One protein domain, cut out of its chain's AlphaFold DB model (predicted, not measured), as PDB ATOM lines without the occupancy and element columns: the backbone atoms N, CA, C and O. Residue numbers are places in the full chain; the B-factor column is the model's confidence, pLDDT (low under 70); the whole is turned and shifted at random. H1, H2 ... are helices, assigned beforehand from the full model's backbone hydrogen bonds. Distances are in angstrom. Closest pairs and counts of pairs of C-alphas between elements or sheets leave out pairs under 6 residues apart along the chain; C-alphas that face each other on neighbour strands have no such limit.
ATOM      1  N   PRO A 386     167.448 245.480 227.559       89.69
ATOM      2  CA  PRO A 386     167.646 245.833 226.144       89.69
ATOM      3  C   PRO A 386     168.905 245.234 225.496       89.69
ATOM      4  O   PRO A 386     169.204 245.545 224.341       89.69
ATOM      5  N   TYR A 387     169.629 244.341 226.181       90.88
ATOM      6  CA  TYR A 387     170.648 243.534 225.512       90.88
ATOM      7  C   TYR A 387     169.978 242.654 224.441       90.88
ATOM      8  O   TYR A 387     168.884 242.121 224.675       90.88
ATOM      9  N   PRO A 388     170.561 242.549 223.234       89.75
ATOM     10  CA  PRO A 388     169.854 241.980 222.104       89.75
ATOM     11  C   PRO A 388     169.736 240.457 222.187       89.75
ATOM     12  O   PRO A 388     170.468 239.781 222.901       89.75
ATOM     13  N   LYS A 389     168.817 239.911 221.384       91.06
ATOM     14  CA  LYS A 389     168.693 238.468 221.142       91.06
ATOM     15  C   LYS A 389     169.999 237.897 220.554       91.06
ATOM     16  O   LYS A 389     170.702 238.625 219.854       91.06
ATOM     17  N   PRO A 390     170.301 236.602 220.757       91.62
ATOM     18  CA  PRO A 390     171.639 236.040 220.522       91.62
ATOM     19  C   PRO A 390     172.062 235.951 219.047       91.62
ATOM     20  O   PRO A 390     173.234 235.769 218.745       91.62
ATOM     21  N   TRP A 391     171.134 236.128 218.108       88.44
ATOM     22  CA  TRP A 391     171.444 236.242 216.679       88.44
ATOM     23  C   TRP A 391     171.889 237.649 216.251       88.44
ATOM     24  O   TRP A 391     172.175 237.881 215.072       88.44
ATOM     25  N   PHE A 392     171.946 238.596 217.191       87.19
ATOM     26  CA  PHE A 392     172.476 239.932 216.968       87.19
ATOM     27  C   PHE A 392     173.777 240.164 217.742       87.19
ATOM     28  O   PHE A 392     173.921 239.732 218.881       87.19
ATOM     29  N   HIS A 393     174.690 240.929 217.147       85.31
ATOM     30  CA  HIS A 393     175.840 241.516 217.828       85.31
ATOM     31  C   HIS A 393     175.675 243.033 217.960       85.31
ATOM     32  O   HIS A 393     174.954 243.684 217.199       85.31
ATOM     33  N   LEU A 394     176.354 243.610 218.948       85.38
ATOM     34  CA  LEU A 394     176.333 245.044 219.202       85.38
ATOM     35  C   LEU A 394     177.415 245.764 218.398       85.38
ATOM     36  O   LEU A 394     178.572 245.347 218.389       85.38
ATOM     37  N   HIS A 395     177.051 246.888 217.780       85.75
ATOM     38  CA  HIS A 395     178.031 247.845 217.273       85.75
ATOM     39  C   HIS A 395     178.838 248.435 218.450       85.75
ATOM     40  O   HIS A 395     178.209 248.807 219.441       85.75
ATOM     41  N   PRO A 396     180.167 248.654 218.346       84.56
ATOM     42  CA  PRO A 396     181.015 249.101 219.469       84.56
ATOM     43  C   PRO A 396     180.562 250.383 220.199       84.56
ATOM     44  O   PRO A 396     180.884 250.612 221.365       84.56
ATOM     45  N   LYS A 397     179.811 251.247 219.507       86.38
ATOM     46  CA  LYS A 397     179.247 252.494 220.061       86.38
ATOM     47  C   LYS A 397     177.843 252.341 220.656       86.38
ATOM     48  O   LYS A 397     177.262 253.340 221.054       86.38
ATOM     49  N   SER A 398     177.275 251.139 220.664       87.25
ATOM     50  CA  SER A 398     175.928 250.908 221.181       87.25
ATOM     51  C   SER A 398     175.875 251.140 222.689       87.25
ATOM     52  O   SER A 398     176.708 250.622 223.436       87.25
ATOM     53  N   GLU A 399     174.855 251.862 223.147       88.25
ATOM     54  CA  GLU A 399     174.560 252.026 224.574       88.25
ATOM     55  C   GLU A 399     174.249 250.687 225.245       88.25
ATOM     56  O   GLU A 399     174.516 250.510 226.432       88.25
ATOM     57  N   ASN A 400     173.768 249.703 224.478       89.69
ATOM     58  CA  ASN A 400     173.382 248.403 225.013       89.69
ATOM     59  C   ASN A 400     174.566 247.584 225.549       89.69
ATOM     60  O   ASN A 400     174.352 246.624 226.292       89.69
ATOM     61  N   HIS A 401     175.812 247.979 225.249       88.44
ATOM     62  CA  HIS A 401     176.992 247.375 225.867       88.44
ATOM     63  C   HIS A 401     176.988 247.501 227.400       88.44
ATOM     64  O   HIS A 401     177.559 246.637 228.060       88.44
ATOM     65  N   GLN A 402     176.284 248.486 227.975       88.50
ATOM     66  CA  GLN A 402     176.157 248.640 229.432       88.50
ATOM     67  C   GLN A 402     175.382 247.503 230.122       88.50
ATOM     68  O   GLN A 402     175.518 247.309 231.327       88.50
ATOM     69  N   TYR A 403     174.577 246.744 229.371       90.06
ATOM     70  CA  TYR A 403     173.783 245.625 229.898       90.06
ATOM     71  C   TYR A 403     174.494 244.273 229.798       90.06
ATOM     72  O   TYR A 403     173.980 243.277 230.319       90.06
ATOM     73  N   ARG A 404     175.665 244.243 229.148       90.50
ATOM     74  CA  ARG A 404     176.606 243.125 229.224       90.50
ATOM     75  C   ARG A 404     177.187 243.071 230.637       90.50
ATOM     76  O   ARG A 404     177.394 244.115 231.255       90.50
ATOM     77  N   ILE A 405     177.466 241.866 231.120       92.00
ATOM     78  CA  ILE A 405     178.171 241.644 232.383       92.00
ATOM     79  C   ILE A 405     179.603 241.173 232.125       92.00
ATOM     80  O   ILE A 405     179.861 240.478 231.142       92.00
ATOM     81  N   GLU A 406     180.532 241.591 232.979       91.94
ATOM     82  CA  GLU A 406     181.926 241.138 232.981       91.94
ATOM     83  C   GLU A 406     182.472 241.045 234.412       91.94
ATOM     84  O   GLU A 406     181.934 241.654 235.337       91.94
ATOM     85  N   CYS A 407     183.579 240.321 234.570       90.31
ATOM     86  CA  CYS A 407     184.370 240.318 235.797       90.31
ATOM     87  C   CYS A 407     185.442 241.396 235.775       90.31
ATOM     88  O   CYS A 407     186.091 241.608 234.746       90.31
ATOM     89  N   GLU A 408     185.704 242.007 236.931       85.12
ATOM     90  CA  GLU A 408     186.732 243.043 237.067       85.12
ATOM     91  C   GLU A 408     188.108 242.553 236.594       85.12
ATOM     92  O   GLU A 408     188.815 243.250 235.871       85.12
ATOM     93  N   GLU A 409     188.468 241.313 236.919       77.69
ATOM     94  CA  GLU A 409     189.769 240.744 236.561       77.69
ATOM     95  C   GLU A 409     189.900 240.410 235.068       77.69
ATOM     96  O   GLU A 409     191.007 240.424 234.515       77.69
ATOM     97  N   LEU A 410     188.769 240.125 234.414       74.56
ATOM     98  CA  LEU A 410     188.713 239.661 233.028       74.56
ATOM     99  C   LEU A 410     188.528 240.800 232.029       74.56
ATOM    100  O   LEU A 410     188.851 240.635 230.854       74.56
ATOM    101  N   ILE A 411     188.079 241.969 232.495       78.12
ATOM    102  CA  ILE A 411     187.752 243.114 231.647       78.12
ATOM    103  C   ILE A 411     188.919 243.498 230.721       78.12
ATOM    104  O   ILE A 411     188.740 243.698 229.524       78.12
ATOM    105  N   LYS A 412     190.154 243.481 231.236       75.75
ATOM    106  CA  LYS A 412     191.374 243.825 230.481       75.75
ATOM    107  C   LYS A 412     191.715 242.857 229.343       75.75
ATOM    108  O   LYS A 412     192.521 243.210 228.489       75.75
ATOM    109  N   TYR A 413     191.141 241.655 229.344       74.50
ATOM    110  CA  TYR A 413     191.377 240.630 228.326       74.50
ATOM    111  C   TYR A 413     190.259 240.551 227.288       74.50
ATOM    112  O   TYR A 413     190.370 239.790 226.331       74.50
ATOM    113  N   VAL A 414     189.181 241.321 227.453       73.38
ATOM    114  CA  VAL A 414     188.090 241.327 226.482       73.38
ATOM    115  C   VAL A 414     188.536 242.077 225.230       73.38
ATOM    116  O   VAL A 414     188.805 243.281 225.252       73.38
ATOM    117  N   GLU A 415     188.602 241.350 224.120       74.06
ATOM    118  CA  GLU A 415     189.011 241.898 222.832       74.06
ATOM    119  C   GLU A 415     188.096 243.051 222.388       74.06
ATOM    120  O   GLU A 415     186.869 242.997 222.510       74.06
ATOM    121  N   GLY A 416     188.700 244.127 221.877       74.94
ATOM    122  CA  GLY A 416     187.971 245.287 221.361       74.94
ATOM    123  C   GLY A 416     187.301 246.148 222.433       74.94
ATOM    124  O   GLY A 416     186.544 247.060 222.095       74.94
ATOM    125  N   MET A 417     187.564 245.906 223.718       79.25
ATOM    126  CA  MET A 417     186.982 246.689 224.805       79.25
ATOM    127  C   MET A 417     187.460 248.146 224.855       79.25
ATOM    128  O   MET A 417     186.748 249.022 225.356       79.25
ATOM    129  N   ASP A 418     188.636 248.428 224.302       80.00
ATOM    130  CA  ASP A 418     189.141 249.774 224.034       80.00
ATOM    131  C   ASP A 418     188.218 250.554 223.080       80.00
ATOM    132  O   ASP A 418     188.049 251.763 223.230       80.00
ATOM    133  N   LYS A 419     187.559 249.851 222.151       81.31
ATOM    134  CA  LYS A 419     186.625 250.418 221.164       81.31
ATOM    135  C   LYS A 419     185.200 250.564 221.699       81.31
ATOM    136  O   LYS A 419     184.407 251.295 221.104       81.31
ATOM    137  N   ILE A 420     184.867 249.878 222.797       80.19
ATOM    138  CA  ILE A 420     183.541 249.931 223.421       80.19
ATOM    139  C   ILE A 420     183.393 251.227 224.223       80.19
ATOM    140  O   ILE A 420     184.114 251.452 225.204       80.19
ATOM    141  N   VAL A 421     182.419 252.050 223.822       83.19
ATOM    142  CA  VAL A 421     182.128 253.350 224.455       83.19
ATOM    143  C   VAL A 421     181.406 253.169 225.792       83.19
ATOM    144  O   VAL A 421     181.824 253.736 226.799       83.19
ATOM    145  N   HIS A 422     180.354 252.349 225.820       84.81
ATOM    146  CA  HIS A 422     179.551 252.099 227.019       84.81
ATOM    147  C   HIS A 422     180.054 250.842 227.720       84.81
ATOM    148  O   HIS A 422     179.932 249.742 227.191       84.81
ATOM    149  N   LYS A 423     180.681 251.007 228.887       85.44
ATOM    150  CA  LYS A 423     181.331 249.895 229.590       85.44
ATOM    151  C   LYS A 423     180.304 248.910 230.163       85.44
ATOM    152  O   LYS A 423     179.244 249.358 230.597       85.44
ATOM    153  N   PRO A 424     180.613 247.600 230.164       89.62
ATOM    154  CA  PRO A 424     179.746 246.585 230.755       89.62
ATOM    155  C   PRO A 424     179.616 246.780 232.267       89.62
ATOM    156  O   PRO A 424     180.460 247.416 232.903       89.62
ATOM    157  N   ARG A 425     178.575 246.185 232.849       91.19
ATOM    158  CA  ARG A 425     178.421 246.112 234.300       91.19
ATOM    159  C   ARG A 425     179.387 245.079 234.874       91.19
ATOM    160  O   ARG A 425     179.454 243.955 234.384       91.19
ATOM    161  N   ILE A 426     180.099 245.459 235.929       90.69
ATOM    162  CA  ILE A 426     180.947 244.538 236.685       90.69
ATOM    163  C   ILE A 426     180.094 243.810 237.711       90.69
ATOM    164  O   ILE A 426     179.340 244.463 238.435       90.69
ATOM    165  N   ILE A 427     180.220 242.488 237.774       90.50
ATOM    166  CA  ILE A 427     179.637 241.683 238.848       90.50
ATOM    167  C   ILE A 427     180.700 240.790 239.485       90.50
ATOM    168  O   ILE A 427     181.664 240.403 238.828       90.50
ATOM    169  N   GLU A 428     180.524 240.497 240.775       90.00
ATOM    170  CA  GLU A 428     181.456 239.670 241.553       90.00
ATOM    171  C   GLU A 428     181.328 238.176 241.221       90.00
ATOM    172  O   GLU A 428     182.314 237.444 241.279       90.00
ATOM    173  N   ASP A 429     180.126 237.722 240.855       92.00
ATOM    174  CA  ASP A 429     179.874 236.328 240.491       92.00
ATOM    175  C   ASP A 429     180.382 236.023 239.075       92.00
ATOM    176  O   ASP A 429     179.663 236.127 238.076       92.00
ATOM    177  N   CYS A 430     181.656 235.654 238.994       92.44
ATOM    178  CA  CYS A 430     182.303 235.325 237.733       92.44
ATOM    179  C   CYS A 430     181.821 234.033 237.086       92.44
ATOM    180  O   CYS A 430     181.827 233.948 235.856       92.44
ATOM    181  N   ASP A 431     181.339 233.074 237.873       94.25
ATOM    182  CA  ASP A 431     180.757 231.849 237.331       94.25
ATOM    183  C   ASP A 431     179.451 232.184 236.588       94.25
ATOM    184  O   ASP A 431     179.169 231.636 235.520       94.25
ATOM    185  N   ALA A 432     178.669 233.147 237.098       94.62
ATOM    186  CA  ALA A 432     177.479 233.644 236.411       94.62
ATOM    187  C   ALA A 432     177.815 234.418 235.124       94.62
ATOM    188  O   ALA A 432     177.124 234.245 234.114       94.62
ATOM    189  N   VAL A 433     178.895 235.213 235.116       94.12
ATOM    190  CA  VAL A 433     179.412 235.861 233.892       94.12
ATOM    191  C   VAL A 433     179.778 234.824 232.837       94.12
ATOM    192  O   VAL A 433     179.377 234.965 231.679       94.12
ATOM    193  N   GLU A 434     180.525 233.790 233.223       93.88
ATOM    194  CA  GLU A 434     180.948 232.726 232.314       93.88
ATOM    195  C   GLU A 434     179.744 231.964 231.754       93.88
ATOM    196  O   GLU A 434     179.626 231.824 230.536       93.88
ATOM    197  N   ALA A 435     178.799 231.561 232.608       95.06
ATOM    198  CA  ALA A 435     177.574 230.893 232.176       95.06
ATOM    199  C   ALA A 435     176.754 231.764 231.206       95.06
ATOM    200  O   ALA A 435     176.333 231.292 230.146       95.06
ATOM    201  N   TRP A 436     176.566 233.049 231.525       95.62
ATOM    202  CA  TRP A 436     175.807 233.973 230.684       95.62
ATOM    203  C   TRP A 436     176.450 234.170 229.308       95.62
ATOM    204  O   TRP A 436     175.759 234.062 228.293       95.62
ATOM    205  N   LYS A 437     177.769 234.410 229.250       93.38
ATOM    206  CA  LYS A 437     178.511 234.535 227.980       93.38
ATOM    207  C   LYS A 437     178.475 233.230 227.193       93.38
ATOM    208  O   LYS A 437     178.198 233.258 225.995       93.38
ATOM    209  N   GLY A 438     178.636 232.102 227.884       94.56
ATOM    210  CA  GLY A 438     178.571 230.767 227.305       94.56
ATOM    211  C   GLY A 438     177.262 230.495 226.560       94.56
ATOM    212  O   GLY A 438     177.303 229.917 225.477       94.56
ATOM    213  N   PHE A 439     176.109 230.969 227.057       95.38
ATOM    214  CA  PHE A 439     174.839 230.839 226.323       95.38
ATOM    215  C   PHE A 439     174.856 231.555 224.968       95.38
ATOM    216  O   PHE A 439     174.326 231.032 223.988       95.38
ATOM    217  N   TYR A 440     175.430 232.759 224.906       94.69
ATOM    218  CA  TYR A 440     175.491 233.552 223.677       94.69
ATOM    219  C   TYR A 440     176.526 233.002 222.693       94.69
ATOM    220  O   TYR A 440     176.243 232.926 221.499       94.69
ATOM    221  N   GLU A 441     177.693 232.594 223.189       92.62
ATOM    222  CA  GLU A 441     178.771 232.010 222.385       92.62
ATOM    223  C   GLU A 441     178.345 230.658 221.789       92.62
ATOM    224  O   GLU A 441     178.391 230.485 220.573       92.62
ATOM    225  N   GLU A 442     177.794 229.745 222.600       93.06
ATOM    226  CA  GLU A 442     177.285 228.449 222.118       93.06
ATOM    227  C   GLU A 442     176.170 228.620 221.077       93.06
ATOM    228  O   GLU A 442     176.098 227.877 220.093       93.06
ATOM    229  N   TYR A 443     175.287 229.604 221.276       93.75
ATOM    230  CA  TYR A 443     174.240 229.908 220.308       93.75
ATOM    231  C   TYR A 443     174.824 230.404 218.981       93.75
ATOM    232  O   TYR A 443     174.382 229.958 217.919       93.75
ATOM    233  N   ALA A 444     175.795 231.321 219.031       90.19
ATOM    234  CA  ALA A 444     176.441 231.869 217.845       90.19
ATOM    235  C   ALA A 444     177.149 230.771 217.035       90.19
ATOM    236  O   ALA A 444     176.914 230.671 215.829       90.19
ATOM    237  N   ASP A 445     177.897 229.888 217.702       90.50
ATOM    238  CA  ASP A 445     178.571 228.747 217.073       90.50
ATOM    239  C   ASP A 445     177.569 227.832 216.351       90.50
ATOM    240  O   ASP A 445     177.753 227.446 215.194       90.50
ATOM    241  N   ARG A 446     176.450 227.505 217.009       91.06
ATOM    242  CA  ARG A 446     175.400 226.665 216.413       91.06
ATOM    243  C   ARG A 446     174.704 227.351 215.248       91.06
ATOM    244  O   ARG A 446     174.355 226.676 214.280       91.06
ATOM    245  N   MET A 447     174.501 228.663 215.320       88.19
ATOM    246  CA  MET A 447     173.906 229.441 214.236       88.19
ATOM    247  C   MET A 447     174.804 229.441 212.991       88.19
ATOM    248  O   MET A 447     174.298 229.274 211.876       88.19
ATOM    249  N   GLU A 448     176.119 229.550 213.169       86.19
ATOM    250  CA  GLU A 448     177.078 229.449 212.071       86.19
ATOM    251  C   GLU A 448     177.056 228.045 211.452       86.19
ATOM    252  O   GLU A 448     176.854 227.903 210.242       86.19
ATOM    253  N   VAL A 449     177.143 227.002 212.284       86.00
ATOM    254  CA  VAL A 449     177.188 225.598 211.841       86.00
ATOM    255  C   VAL A 449     175.886 225.145 211.175       86.00
ATOM    256  O   VAL A 449     175.919 224.506 210.125       86.00
ATOM    257  N   HIS A 450     174.730 225.442 211.767       84.69
ATOM    258  CA  HIS A 450     173.448 224.892 211.319       84.69
ATOM    259  C   HIS A 450     172.666 225.816 210.399       84.69
ATOM    260  O   HIS A 450     171.770 225.345 209.714       84.69
ATOM    261  N   CYS A 451     172.943 227.115 210.366       80.38
ATOM    262  CA  CYS A 451     172.176 228.036 209.528       80.38
ATOM    263  C   CYS A 451     173.028 228.781 208.505       80.38
ATOM    264  O   CYS A 451     172.457 229.525 207.704       80.38
ATOM    265  N   HIS A 452     174.354 228.574 208.510       77.69
ATOM    266  CA  HIS A 452     175.319 229.322 207.697       77.69
ATOM    267  C   HIS A 452     175.102 230.837 207.838       77.69
ATOM    268  O   HIS A 452     175.131 231.597 206.867       77.69
ATOM    269  N   MET A 453     174.799 231.264 209.066       69.94
ATOM    270  CA  MET A 453     174.532 232.647 209.430       69.94
ATOM    271  C   MET A 453     175.603 233.125 210.391       69.94
ATOM    272  O   MET A 453     175.814 232.502 211.425       69.94
ATOM    273  N   SER A 454     176.196 234.281 210.108       70.12
ATOM    274  CA  SER A 454     176.839 235.064 211.157       70.12
ATOM    275  C   SER A 454     175.772 235.821 211.949       70.12
ATOM    276  O   SER A 454     174.717 236.183 211.409       70.12
ATOM    277  N   THR A 455     176.065 236.140 213.210       69.31
ATOM    278  CA  THR A 455     175.261 237.128 213.940       69.31
ATOM    279  C   THR A 455     175.244 238.449 213.164       69.31
ATOM    280  O   THR A 455     176.197 238.795 212.455       69.31
ATOM    281  N   ARG A 456     174.140 239.192 213.253       74.44
ATOM    282  CA  ARG A 456     173.942 240.448 212.509       74.44
ATOM    283  C   ARG A 456     174.018 241.649 213.438       74.44
ATOM    284  O   ARG A 456     173.670 241.534 214.604       74.44
ATOM    285  N   GLU A 457     174.429 242.808 212.942       70.81
ATOM    286  CA  GLU A 457     174.450 244.007 213.784       70.81
ATOM    287  C   GLU A 457     173.022 244.348 214.245       70.81
ATOM    288  O   GLU A 457     172.075 244.291 213.450       70.81
ATOM    289  N   GLN A 458     172.844 244.669 215.530       71.50
ATOM    290  CA  GLN A 458     171.545 245.060 216.074       71.50
ATOM    291  C   GLN A 458     171.012 246.301 215.322       71.50
ATOM    292  O   GLN A 458     171.683 247.335 215.307       71.50
ATOM    293  N   PRO A 459     169.797 246.259 214.741       65.44
ATOM    294  CA  PRO A 459     169.243 247.411 214.035       65.44
ATOM    295  C   PRO A 459     169.045 248.616 214.966       65.44
ATOM    296  O   PRO A 459     168.491 248.475 216.057       65.44
ATOM    297  N   SER A 460     169.378 249.821 214.494       53.75
ATOM    298  CA  SER A 460     169.261 251.080 215.256       53.75
ATOM    299  C   SER A 460     167.843 251.411 215.747       53.75
ATOM    300  O   SER A 460     167.682 252.195 216.677       53.75
ATOM    301  N   ARG A 461     166.801 250.799 215.163       48.72
ATOM    302  CA  ARG A 461     165.402 250.963 215.602       48.72
ATOM    303  C   ARG A 461     165.083 250.277 216.937       48.72
ATOM    304  O   ARG A 461     164.108 250.667 217.558       48.72
ATOM    305  N   TYR A 462     165.905 249.337 217.409       45.47
ATOM    306  CA  TYR A 462     165.724 248.682 218.716       45.47
ATOM    307  C   TYR A 462     166.217 249.523 219.911       45.47
ATOM    308  O   TYR A 462     166.225 249.038 221.036       45.47
ATOM    309  N   ILE A 463     166.643 250.770 219.676       36.38
ATOM    310  CA  ILE A 463     167.113 251.697 220.718       36.38
ATOM    311  C   ILE A 463     165.933 252.425 221.403       36.38
ATOM    312  O   ILE A 463     166.118 253.008 222.463       36.38
ATOM    313  N   ASN A 464     164.711 252.360 220.849       27.02
ATOM    314  CA  ASN A 464     163.543 253.105 221.352       27.02
ATOM    315  C   ASN A 464     162.242 252.282 221.496       27.02
ATOM    316  O   ASN A 464     161.180 252.897 221.596       27.02
ATOM    317  N   ASP A 465     162.299 250.945 221.490       27.75
ATOM    318  CA  ASP A 465     161.110 250.086 221.675       27.75
ATOM    319  C   ASP A 465     160.995 249.560 223.112       27.75
ATOM    320  O   ASP A 465     161.942 248.868 223.551       27.75
TER     321      ASP A 465
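What this domain is: This is residues 386 to 465 of the 465 residues of a protein of Babjeviella inositovora NRRL Y-12698 (UniProt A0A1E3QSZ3). With little regular structure, this domain is one long helix, H2, along one side, with loops arching over it and the short helices H1 and H3 on the far side of those loops. The printed part has 80 residues, with three named helices in the order H1, H2, H3, holding 31 residues, and no named strand: all helix. It is compact, with a radius of gyration of the C-alphas of 13.1 A and spans of 34 by 28 by 22 A.

Where its parts are: Find C-alpha 399 at (174.560, 252.026, 224.574); there H1, residues 399 to 403, begins. Find C-alpha 430 at (182.303, 235.325, 237.733); from there H2 runs 30.8 A to residue 451. H3 is residues 460 to 463.

How they stand to each other: H2 is apart from H1 and H3; H1 and H3 are only just apart, closest 8.3 A. Residues 392 to 393 pair with 456 to 457, and 405 to 406 with 425 to 426, both parallel. O i to N i+4 pairs are within hydrogen-bond range in 17 of 18 for H2 and 0 of 1 for H1, whose O i to N i+3 pairs are 2 of 2; H3 is too short for O i to N i+4 pairs.

The domain as a whole: The C-alphas of Glu 428 and His 452, the two farthest apart, are 35.9 A apart. The printed part has no cut; the link H1 to H2, 26 residues, is long. Look for pLDDT under 70 at residues 453, 455 and 459 to 465.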